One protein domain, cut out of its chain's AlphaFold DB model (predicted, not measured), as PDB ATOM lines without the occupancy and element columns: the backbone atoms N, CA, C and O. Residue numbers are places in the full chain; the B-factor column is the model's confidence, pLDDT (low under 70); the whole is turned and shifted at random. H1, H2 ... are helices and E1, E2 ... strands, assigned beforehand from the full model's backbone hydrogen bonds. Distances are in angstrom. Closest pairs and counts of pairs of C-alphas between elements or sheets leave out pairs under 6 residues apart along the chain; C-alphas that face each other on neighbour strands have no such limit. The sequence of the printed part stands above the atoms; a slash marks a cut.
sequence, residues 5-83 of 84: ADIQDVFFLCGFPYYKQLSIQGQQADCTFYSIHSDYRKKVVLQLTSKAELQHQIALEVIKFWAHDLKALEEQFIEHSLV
ATOM      1  N   ALA A   5     -17.420 -51.178  28.040       87.06
ATOM      2  CA  ALA A   5     -18.417 -50.416  27.290       87.06
ATOM      3  C   ALA A   5     -19.845 -50.744  27.755       87.06
ATOM      4  O   ALA A   5     -20.636 -49.842  28.005       87.06
ATOM      5  N   ASP A   6     -20.146 -52.027  27.986       88.12
ATOM      6  CA  ASP A   6     -21.452 -52.447  28.496       88.12
ATOM      7  C   ASP A   6     -21.782 -51.847  29.865       88.12
ATOM      8  O   ASP A   6     -22.932 -51.503  30.131       88.12
ATOM      9  N   ILE A   7     -20.777 -51.749  30.735       86.50
ATOM     10  CA  ILE A   7     -20.912 -51.171  32.072       86.50
ATOM     11  C   ILE A   7     -21.165 -49.670  31.944       86.50
ATOM     12  O   ILE A   7     -22.131 -49.166  32.509       86.50
ATOM     13  N   GLN A   8     -20.340 -48.971  31.163       85.50
ATOM     14  CA  GLN A   8     -20.478 -47.533  30.924       85.50
ATOM     15  C   GLN A   8     -21.850 -47.171  30.344       85.50
ATOM     16  O   GLN A   8     -22.474 -46.237  30.842       85.50
ATOM     17  N   ASP A   9     -22.348 -47.938  29.371       87.75
ATOM     18  CA  ASP A   9     -23.680 -47.744  28.789       87.75
ATOM     19  C   ASP A   9     -24.779 -47.810  29.853       87.75
ATOM     20  O   ASP A   9     -25.638 -46.935  29.925       87.75
ATOM     21  N   VAL A  10     -24.759 -48.839  30.705       87.62
ATOM     22  CA  VAL A  10     -25.775 -49.016  31.753       87.62
ATOM     23  C   VAL A  10     -25.720 -47.867  32.761       87.62
ATOM     24  O   VAL A  10     -26.747 -47.304  33.131       87.62
ATOM     25  N   PHE A  11     -24.516 -47.477  33.166       83.50
ATOM     26  CA  PHE A  11     -24.290 -46.348  34.063       83.50
ATOM     27  C   PHE A  11     -24.744 -45.008  33.453       83.50
ATOM     28  O   PHE A  11     -25.259 -44.152  34.176       83.50
ATOM     29  N   PHE A  12     -24.602 -44.827  32.138       82.56
ATOM     30  CA  PHE A  12     -25.109 -43.660  31.415       82.56
ATOM     31  C   PHE A  12     -26.642 -43.643  31.356       82.56
ATOM     32  O   PHE A  12     -27.262 -42.622  31.655       82.56
ATOM     33  N   LEU A  13     -27.262 -44.786  31.043       83.12
ATOM     34  CA  LEU A  13     -28.719 -44.938  30.963       83.12
ATOM     35  C   LEU A  13     -29.424 -44.704  32.306       83.12
ATOM     36  O   LEU A  13     -30.537 -44.189  32.332       83.12
ATOM     37  N   CYS A  14     -28.783 -45.058  33.421       77.25
ATOM     38  CA  CYS A  14     -29.369 -44.948  34.758       77.25
ATOM     39  C   CYS A  14     -29.308 -43.543  35.384       77.25
ATOM     40  O   CYS A  14     -29.642 -43.394  36.558       77.25
ATOM     41  N   GLY A  15     -28.913 -42.513  34.631       68.25
ATOM     42  CA  GLY A  15     -28.866 -41.139  35.130       68.25
ATOM     43  C   GLY A  15     -27.557 -40.853  35.864       68.25
ATOM     44  O   GLY A  15     -27.372 -41.169  37.037       68.25
ATOM     45  N   PHE A  16     -26.647 -40.208  35.141       56.28
ATOM     46  CA  PHE A  16     -25.244 -39.996  35.493       56.28
ATOM     47  C   PHE A  16     -24.930 -39.093  36.715       56.28
ATOM     48  O   PHE A  16     -23.802 -39.194  37.192       56.28
ATOM     49  N   PRO A  17     -25.784 -38.200  37.274       60.22
ATOM     50  CA  PRO A  17     -25.200 -37.107  38.050       60.22
ATOM     51  C   PRO A  17     -24.781 -37.484  39.476       60.22
ATOM     52  O   PRO A  17     -24.068 -36.706  40.101       60.22
ATOM     53  N   TYR A  18     -25.166 -38.654  39.995       59.97
ATOM     54  CA  TYR A  18     -24.890 -38.978  41.395       59.97
ATOM     55  C   TYR A  18     -23.548 -39.668  41.625       59.97
ATOM     56  O   TYR A  18     -23.092 -39.629  42.753       59.97
ATOM     57  N   TYR A  19     -22.865 -40.276  40.649       64.38
ATOM     58  CA  TYR A  19     -21.663 -41.070  40.955       64.38
ATOM     59  C   TYR A  19     -20.342 -40.461  40.476       64.38
ATOM     60  O   TYR A  19     -20.207 -39.981  39.354       64.38
ATOM     61  N   LYS A  20     -19.315 -40.550  41.328       65.12
ATOM     62  CA  LYS A  20     -17.914 -40.239  40.997       65.12
ATOM     63  C   LYS A  20     -17.057 -41.462  41.339       65.12
ATOM     64  O   LYS A  20     -17.329 -42.136  42.328       65.12
ATOM     65  N   GLN A  21     -16.021 -41.722  40.533       70.69
ATOM     66  CA  GLN A  21     -15.044 -42.814  40.721       70.69
ATOM     67  C   GLN A  21     -15.631 -44.234  40.578       70.69
ATOM     68  O   GLN A  21     -15.721 -44.977  41.550       70.69
ATOM     69  N   LEU A  22     -16.002 -44.622  39.351       82.38
ATOM     70  CA  LEU A  22     -16.287 -46.022  39.018       82.38
ATOM     71  C   LEU A  22     -14.972 -46.817  38.964       82.38
ATOM     72  O   LEU A  22     -14.122 -46.538  38.119       82.38
ATOM     73  N   SER A  23     -14.819 -47.806  39.841       87.12
ATOM     74  CA  SER A  23     -13.702 -48.752  39.840       87.12
ATOM     75  C   SER A  23     -14.221 -50.160  39.576       87.12
ATOM     76  O   SER A  23     -15.172 -50.601  40.212       87.12
ATOM     77  N   ILE A  24     -13.602 -50.872  38.639       88.25
ATOM     78  CA  ILE A  24     -13.972 -52.250  38.308       88.25
ATOM     79  C   ILE A  24     -12.925 -53.185  38.907       88.25
ATOM     80  O   ILE A  24     -11.743 -53.090  38.578       88.25
ATOM     81  N   GLN A  25     -13.365 -54.102  39.767       87.38
ATOM     82  CA  GLN A  25     -12.521 -55.105  40.413       87.38
ATOM     83  C   GLN A  25     -13.079 -56.501  40.130       87.38
ATOM     84  O   GLN A  25     -14.023 -56.966  40.767       87.38
ATOM     85  N   GLY A  26     -12.514 -57.184  39.131       86.81
ATOM     86  CA  GLY A  26     -12.981 -58.510  38.722       86.81
ATOM     87  C   GLY A  26     -14.434 -58.486  38.235       86.81
ATOM     88  O   GLY A  26     -14.712 -57.987  37.150       86.81
ATOM     89  N   GLN A  27     -15.350 -59.042  39.032       90.50
ATOM     90  CA  GLN A  27     -16.791 -59.103  38.733       90.50
ATOM     91  C   GLN A  27     -17.612 -58.068  39.516       90.50
ATOM     92  O   GLN A  27     -18.825 -58.218  39.650       90.50
ATOM     93  N   GLN A  28     -16.966 -57.029  40.045       92.25
ATOM     94  CA  GLN A  28     -17.617 -55.994  40.841       92.25
ATOM     95  C   GLN A  28     -17.312 -54.601  40.304       92.25
ATOM     96  O   GLN A  28     -16.219 -54.337  39.801       92.25
ATOM     97  N   ALA A  29     -18.302 -53.721  40.413       89.75
ATOM     98  CA  ALA A  29     -18.172 -52.294  40.182       89.75
ATOM     99  C   ALA A  29     -18.387 -51.554  41.503       89.75
ATOM    100  O   ALA A  29     -19.485 -51.567  42.060       89.75
ATOM    101  N   ASP A  30     -17.338 -50.890  41.970       90.44
ATOM    102  CA  ASP A  30     -17.377 -49.992  43.114       90.44
ATOM    103  C   ASP A  30     -17.637 -48.574  42.619       90.44
ATOM    104  O   ASP A  30     -16.949 -48.074  41.725       90.44
ATOM    105  N   CYS A  31     -18.610 -47.897  43.212       87.94
ATOM    106  CA  CYS A  31     -18.861 -46.489  42.946       87.94
ATOM    107  C   CYS A  31     -19.306 -45.764  44.219       87.94
ATOM    108  O   CYS A  31     -19.719 -46.371  45.207       87.94
ATOM    109  N   THR A  32     -19.185 -44.439  44.223       88.44
ATOM    110  CA  THR A  32     -19.713 -43.607  45.306       88.44
ATOM    111  C   THR A  32     -20.757 -42.670  44.741       88.44
ATOM    112  O   THR A  32     -20.459 -41.937  43.801       88.44
ATOM    113  N   PHE A  33     -21.956 -42.702  45.317       87.88
ATOM    114  CA  PHE A  33     -23.031 -41.759  45.048       87.88
ATOM    115  C   PHE A  33     -22.867 -40.531  45.951       87.88
ATOM    116  O   PHE A  33     -22.555 -40.675  47.132       87.88
ATOM    117  N   TYR A  34     -23.067 -39.341  45.405       85.88
ATOM    118  CA  TYR A  34     -22.888 -38.037  46.025       85.88
ATOM    119  C   TYR A  34     -24.183 -37.261  45.894       85.88
ATOM    120  O   TYR A  34     -24.752 -37.186  44.807       85.88
ATOM    121  N   SER A  35     -24.628 -36.684  47.002       83.88
ATOM    122  CA  SER A  35     -25.791 -35.812  47.001       83.88
ATOM    123  C   SER A  35     -25.416 -34.491  46.338       83.88
ATOM    124  O   SER A  35     -24.270 -34.044  46.411       83.88
ATOM    125  N   ILE A  36     -26.393 -33.877  45.675       78.94
ATOM    126  CA  ILE A  36     -26.273 -32.505  45.168       78.94
ATOM    127  C   ILE A  36     -26.838 -31.477  46.161       78.94
ATOM    128  O   ILE A  36     -26.688 -30.278  45.946       78.94
ATOM    129  N   HIS A  37     -27.497 -31.943  47.224       78.69
ATOM    130  CA  HIS A  37     -28.205 -31.130  48.215       78.69
ATOM    131  C   HIS A  37     -27.535 -31.149  49.597       78.69
ATOM    132  O   HIS A  37     -27.804 -30.284  50.424       78.69
ATOM    133  N   SER A  38     -26.658 -32.118  49.865       78.56
ATOM    134  CA  SER A  38     -26.000 -32.293  51.160       78.56
ATOM    135  C   SER A  38     -24.613 -32.929  51.026       78.56
ATOM    136  O   SER A  38     -24.224 -33.410  49.962       78.56
ATOM    137  N   ASP A  39     -23.881 -33.011  52.140       84.19
ATOM    138  CA  ASP A  39     -22.615 -33.754  52.224       84.19
ATOM    139  C   ASP A  39     -22.808 -35.284  52.240       84.19
ATOM    140  O   ASP A  39     -21.843 -36.051  52.379       84.19
ATOM    141  N   TYR A  40     -24.053 -35.760  52.112       85.25
ATOM    142  CA  TYR A  40     -24.350 -37.180  52.094       85.25
ATOM    143  C   TYR A  40     -23.707 -37.858  50.885       85.25
ATOM    144  O   TYR A  40     -23.848 -37.453  49.727       85.25
ATOM    145  N   ARG A  41     -23.016 -38.959  51.167       88.00
ATOM    146  CA  ARG A  41     -22.427 -39.831  50.157       88.00
ATOM    147  C   ARG A  41     -22.625 -41.282  50.539       88.00
ATOM    148  O   ARG A  41     -22.542 -41.644  51.714       88.00
ATOM    149  N   LYS A  42     -22.808 -42.129  49.535       88.44
ATOM    150  CA  LYS A  42     -23.050 -43.558  49.711       88.44
ATOM    151  C   LYS A  42     -22.105 -44.363  48.837       88.44
ATOM    152  O   LYS A  42     -22.117 -44.224  47.621       88.44
ATOM    153  N   LYS A  43     -21.299 -45.227  49.451       90.75
ATOM    154  CA  LYS A  43     -20.529 -46.230  48.706       90.75
ATOM    155  C   LYS A  43     -21.457 -47.360  48.282       90.75
ATOM    156  O   LYS A  43     -22.241 -47.845  49.098       90.75
ATOM    157  N   VAL A  44     -21.351 -47.770  47.027       90.56
ATOM    158  CA  VAL A  44     -22.173 -48.807  46.412       90.56
ATOM    159  C   VAL A  44     -21.250 -49.804  45.721       90.56
ATOM    160  O   VAL A  44     -20.312 -49.419  45.026       90.56
ATOM    161  N   VAL A  45     -21.523 -51.089  45.936       92.81
ATOM    162  CA  VAL A  45     -20.815 -52.203  45.300       92.81
ATOM    163  C   VAL A  45     -21.837 -52.990  44.495       92.81
ATOM    164  O   VAL A  45     -22.817 -53.482  45.052       92.81
ATOM    165  N   LEU A  46     -21.618 -53.089  43.187       92.06
ATOM    166  CA  LEU A  46     -22.542 -53.693  42.229       92.06
ATOM    167  C   LEU A  46     -21.914 -54.941  41.615       92.06
ATOM    168  O   LEU A  46     -20.727 -54.949  41.287       92.06
ATOM    169  N   GLN A  47     -22.708 -55.989  41.417       94.31
ATOM    170  CA  GLN A  47     -22.245 -57.220  40.778       94.31
ATOM    171  C   GLN A  47     -22.386 -57.132  39.253       94.31
ATOM    172  O   GLN A  47     -23.451 -56.791  38.734       94.31
ATOM    173  N   LEU A  48     -21.323 -57.489  38.529       91.62
ATOM    174  CA  LEU A  48     -21.220 -57.429  37.066       91.62
ATOM    175  C   LEU A  48     -21.636 -58.756  36.409       91.62
ATOM    176  O   LEU A  48     -20.859 -59.387  35.692       91.62
ATOM    177  N   THR A  49     -22.865 -59.197  36.679       91.38
ATOM    178  CA  THR A  49     -23.401 -60.475  36.177       91.38
ATOM    179  C   THR A  49     -24.002 -60.347  34.774       91.38
ATOM    180  O   THR A  49     -23.671 -61.124  33.878       91.38
ATOM    181  N   SER A  50     -24.877 -59.360  34.560       91.75
ATOM    182  CA  SER A  50     -25.504 -59.048  33.268       91.75
ATOM    183  C   SER A  50     -25.903 -57.570  33.184       91.75
ATOM    184  O   SER A  50     -26.049 -56.915  34.215       91.75
ATOM    185  N   LYS A  51     -26.141 -57.043  31.969       91.25
ATOM    186  CA  LYS A  51     -26.634 -55.661  31.789       91.25
ATOM    187  C   LYS A  51     -27.940 -55.410  32.547       91.25
ATOM    188  O   LYS A  51     -28.042 -54.406  33.242       91.25
ATOM    189  N   ALA A  52     -28.910 -56.318  32.428       91.56
ATOM    190  CA  ALA A  52     -30.220 -56.171  33.063       91.56
ATOM    191  C   ALA A  52     -30.113 -56.162  34.595       91.56
ATOM    192  O   ALA A  52     -30.707 -55.314  35.254       91.56
ATOM    193  N   GLU A  53     -29.297 -57.059  35.150       92.38
ATOM    194  CA  GLU A  53     -29.082 -57.136  36.595       92.38
ATOM    195  C   GLU A  53     -28.303 -55.925  37.119       92.38
ATOM    196  O   GLU A  53     -28.635 -55.378  38.167       92.38
ATOM    197  N   LEU A  54     -27.287 -55.455  36.386       91.50
ATOM    198  CA  LEU A  54     -26.567 -54.236  36.750       91.50
ATOM    199  C   LEU A  54     -27.504 -53.021  36.735       91.50
ATOM    200  O   LEU A  54     -27.498 -52.223  37.669       91.50
ATOM    201  N   GLN A  55     -28.337 -52.898  35.701       91.56
ATOM    202  CA  GLN A  55     -29.317 -51.822  35.589       91.56
ATOM    203  C   GLN A  55     -30.313 -51.854  36.752       91.56
ATOM    204  O   GLN A  55     -30.591 -50.816  37.353       91.56
ATOM    205  N   HIS A  56     -30.815 -53.040  37.102       92.56
ATOM    206  CA  HIS A  56     -31.726 -53.218  38.227       92.56
ATOM    207  C   HIS A  56     -31.082 -52.811  39.560       92.56
ATOM    208  O   HIS A  56     -31.671 -52.033  40.314       92.56
ATOM    209  N   GLN A  57     -29.852 -53.267  39.823       93.12
ATOM    210  CA  GLN A  57     -29.111 -52.895  41.030       93.12
ATOM    211  C   GLN A  57     -28.900 -51.378  41.118       93.12
ATOM    212  O   GLN A  57     -29.168 -50.786  42.162       93.12
ATOM    213  N   ILE A  58     -28.472 -50.728  40.027       89.94
ATOM    214  CA  ILE A  58     -28.268 -49.272  40.013       89.94
ATOM    215  C   ILE A  58     -29.585 -48.543  40.283       89.94
ATOM    216  O   ILE A  58     -29.610 -47.648  41.124       89.94
ATOM    217  N   ALA A  59     -30.681 -48.937  39.630       89.38
ATOM    218  CA  ALA A  59     -31.985 -48.314  39.839       89.38
ATOM    219  C   ALA A  59     -32.429 -48.386  41.310       89.38
ATOM    220  O   ALA A  59     -32.850 -47.378  41.876       89.38
ATOM    221  N   LEU A  60     -32.278 -49.546  41.961       91.56
ATOM    222  CA  LEU A  60     -32.591 -49.694  43.386       91.56
ATOM    223  C   LEU A  60     -31.733 -48.781  44.265       91.56
ATOM    224  O   LEU A  60     -32.237 -48.177  45.212       91.56
ATOM    225  N   GLU A  61     -30.440 -48.683  43.973       91.00
ATOM    226  CA  GLU A  61     -29.527 -47.859  44.757       91.00
ATOM    227  C   GLU A  61     -29.789 -46.363  44.566       91.00
ATOM    228  O   GLU A  61     -29.754 -45.627  45.552       91.00
ATOM    229  N   VAL A  62     -30.146 -45.928  43.355       87.69
ATOM    230  CA  VAL A  62     -30.568 -44.549  43.065       87.69
ATOM    231  C   VAL A  62     -31.863 -44.205  43.802       87.69
ATOM    232  O   VAL A  62     -31.919 -43.176  44.467       87.69
ATOM    233  N   ILE A  63     -32.874 -45.082  43.781       88.50
ATOM    234  CA  ILE A  63     -34.143 -44.849  44.497       88.50
ATOM    235  C   ILE A  63     -33.906 -44.696  46.004       88.50
ATOM    236  O   ILE A  63     -34.406 -43.757  46.621       88.50
ATOM    237  N   LYS A  64     -33.112 -45.594  46.606       89.81
ATOM    238  CA  LYS A  64     -32.750 -45.502  48.033       89.81
ATOM    239  C   LYS A  64     -31.986 -44.214  48.333       89.81
ATOM    240  O   LYS A  64     -32.192 -43.614  49.383       89.81
ATOM    241  N   PHE A  65     -31.085 -43.823  47.433       88.56
ATOM    242  CA  PHE A  65     -30.296 -42.609  47.570       88.56
ATOM    243  C   PHE A  65     -31.189 -41.364  47.549       88.56
ATOM    244  O   PHE A  65     -31.108 -40.554  48.464       88.56
ATOM    245  N   TRP A  66     -32.102 -41.254  46.581       86.38
ATOM    246  CA  TRP A  66     -33.055 -40.145  46.491       86.38
ATOM    247  C   TRP A  66     -34.007 -40.068  47.672       86.38
ATOM    248  O   TRP A  66     -34.278 -38.975  48.149       86.38
ATOM    249  N   ALA A  67     -34.488 -41.204  48.177       88.00
ATOM    250  CA  ALA A  67     -35.333 -41.211  49.366       88.00
ATOM    251  C   ALA A  67     -34.601 -40.618  50.583       88.00
ATOM    252  O   ALA A  67     -35.195 -39.876  51.363       88.00
ATOM    253  N   HIS A  68     -33.305 -40.912  50.725       86.75
ATOM    254  CA  HIS A  68     -32.479 -40.308  51.767       86.75
ATOM    255  C   HIS A  68     -32.243 -38.814  51.513       86.75
ATOM    256  O   HIS A  68     -32.339 -38.012  52.437       86.75
ATOM    257  N   ASP A  69     -31.940 -38.438  50.270       83.50
ATOM    258  CA  ASP A  69     -31.630 -37.054  49.903       83.50
ATOM    259  C   ASP A  69     -32.843 -36.127  50.065       83.50
ATOM    260  O   ASP A  69     -32.731 -35.031  50.607       83.50
ATOM    261  N   LEU A  70     -34.030 -36.605  49.683       85.62
ATOM    262  CA  LEU A  70     -35.290 -35.885  49.851       85.62
ATOM    263  C   LEU A  70     -35.627 -35.676  51.328       85.62
ATOM    264  O   LEU A  70     -36.047 -34.589  51.708       85.62
ATOM    265  N   LYS A  71     -35.411 -36.697  52.163       85.88
ATOM    266  CA  LYS A  71     -35.623 -36.583  53.606       85.88
ATOM    267  C   LYS A  71     -34.680 -35.551  54.233       85.88
ATOM    268  O   LYS A  71     -35.122 -34.741  55.037       85.88
ATOM    269  N   ALA A  72     -33.405 -35.556  53.843       82.00
ATOM    270  CA  ALA A  72     -32.441 -34.566  54.321       82.00
ATOM    271  C   ALA A  72     -32.836 -33.136  53.907       82.00
ATOM    272  O   ALA A  72     -32.711 -32.205  54.698       82.00
ATOM    273  N   LEU A  73     -33.354 -32.966  52.687       82.38
ATOM    274  CA  LEU A  73     -33.857 -31.678  52.206       82.38
ATOM    275  C   LEU A  73     -35.101 -31.212  52.982       82.38
ATOM    276  O   LEU A  73     -35.218 -30.030  53.301       82.38
ATOM    277  N   GLU A  74     -36.022 -32.125  53.295       86.12
ATOM    278  CA  GLU A  74     -37.211 -31.835  54.106       86.12
ATOM    279  C   GLU A  74     -36.827 -31.375  55.521       86.12
ATOM    280  O   GLU A  74     -37.339 -30.361  55.995       86.12
ATOM    281  N   GLU A  75     -35.881 -32.063  56.166       83.31
ATOM    282  CA  GLU A  75     -35.363 -31.691  57.491       83.31
ATOM    283  C   GLU A  75     -34.737 -30.285  57.477       83.31
ATOM    284  O   GLU A  75     -35.079 -29.457  58.323       83.31
ATOM    285  N   GLN A  76     -33.915 -29.967  56.469       80.38
ATOM    286  CA  GLN A  76     -33.345 -28.622  56.297       80.38
ATOM    287  C   GLN A  76     -34.426 -27.547  56.124       80.38
ATOM    288  O   GLN A  76     -34.336 -26.468  56.708       80.38
ATOM    289  N   PHE A  77     -35.460 -27.822  55.323       80.56
ATOM    290  CA  PHE A  77     -36.544 -26.868  55.092       80.56
ATOM    291  C   PHE A  77     -37.338 -26.580  56.373       80.56
ATOM    292  O   PHE A  77     -37.683 -25.425  56.640       80.56
ATOM    293  N   ILE A  78     -37.607 -27.611  57.179       81.00
ATOM    294  CA  ILE A  78     -38.290 -27.472  58.471       81.00
ATOM    295  C   ILE A  78     -37.446 -26.633  59.433       81.00
ATOM    296  O   ILE A  78     -37.978 -25.705  60.036       81.00
ATOM    297  N   GLU A  79     -36.146 -26.916  59.557       75.06
ATOM    298  CA  GLU A  79     -35.250 -26.143  60.427       75.06
ATOM    299  C   GLU A  79     -35.215 -24.662  60.039       75.06
ATOM    300  O   GLU A  79     -35.372 -23.804  60.906       75.06
ATOM    301  N   HIS A  80     -35.094 -24.348  58.747       73.88
ATOM    302  CA  HIS A  80     -35.141 -22.965  58.269       73.88
ATOM    303  C   HIS A  80     -36.488 -22.286  58.555       73.88
ATOM    304  O   HIS A  80     -36.506 -21.133  58.970       73.88
ATOM    305  N   SER A  81     -37.605 -23.003  58.407       71.31
ATOM    306  CA  SER A  81     -38.952 -22.454  58.629       71.31
ATOM    307  C   SER A  81     -39.302 -22.214  60.104       71.31
ATOM    308  O   SER A  81     -40.308 -21.571  60.383       71.31
ATOM    309  N   LEU A  82     -38.535 -22.771  61.049       65.81
ATOM    310  CA  LEU A  82     -38.741 -22.600  62.496       65.81
ATOM    311  C   LEU A  82     -37.888 -21.478  63.105       65.81
ATOM    312  O   LEU A  82     -38.055 -21.158  64.283       65.81
ATOM    313  N   VAL A  83     -36.941 -20.937  62.336       60.16
ATOM    314  CA  VAL A  83     -36.029 -19.864  62.762       60.16
ATOM    315  C   VAL A  83     -36.507 -18.484  62.277       60.16
ATOM    316  O   VAL A  83     -36.057 -17.474  62.820       60.16
TER     317      VAL A  83
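AT A GLANCE: This is residues 5 to 83 of the 84 residues of an uncharacterized protein of Brevibacillus parabrevis (UniProt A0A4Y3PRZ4). Long helix H2 lies over one face of a small sheet and runs past it, residues 77 to 83 sticking out; short H1 packs near its start. The 79 printed residues include H1, E1, E2, E3 and H2 in order: class mixed, two layers, the strands a meander of antiparallel neighbours. The whole is a loose rod, 50 by 19 by 16 A, radius of gyration of the C-alphas 14.7 A.

HOW THE PARTS SIT: H1, residues 5 to 13, only grazes the sheet. E1, residues 19 to 25, E2, 28 to 34, and E3, 41 to 47, form two hairpins. H2, residues 51 to 81, runs along the strands at a height of 10.0 A. Its residues 51 to 58 alone touch H1, closest C-alphas Val 10 and Gln 55, 5.9 A. Within hydrogen-bond range are N 23 and O 30, 2.9 A, N 33 and O 42, 2.8 A, and every helix O i to N i+4 pair.

IN THESE COORDINATES: H2 spans 44.4 A from C-alpha 51 (-26.634, -55.661, 31.789) to C-alpha 81 (-38.952, -22.454, 58.629).

THE WHOLE: The printed part has no cut; pLDDT is under 70 at residues 15 to 20 and 82 to 83.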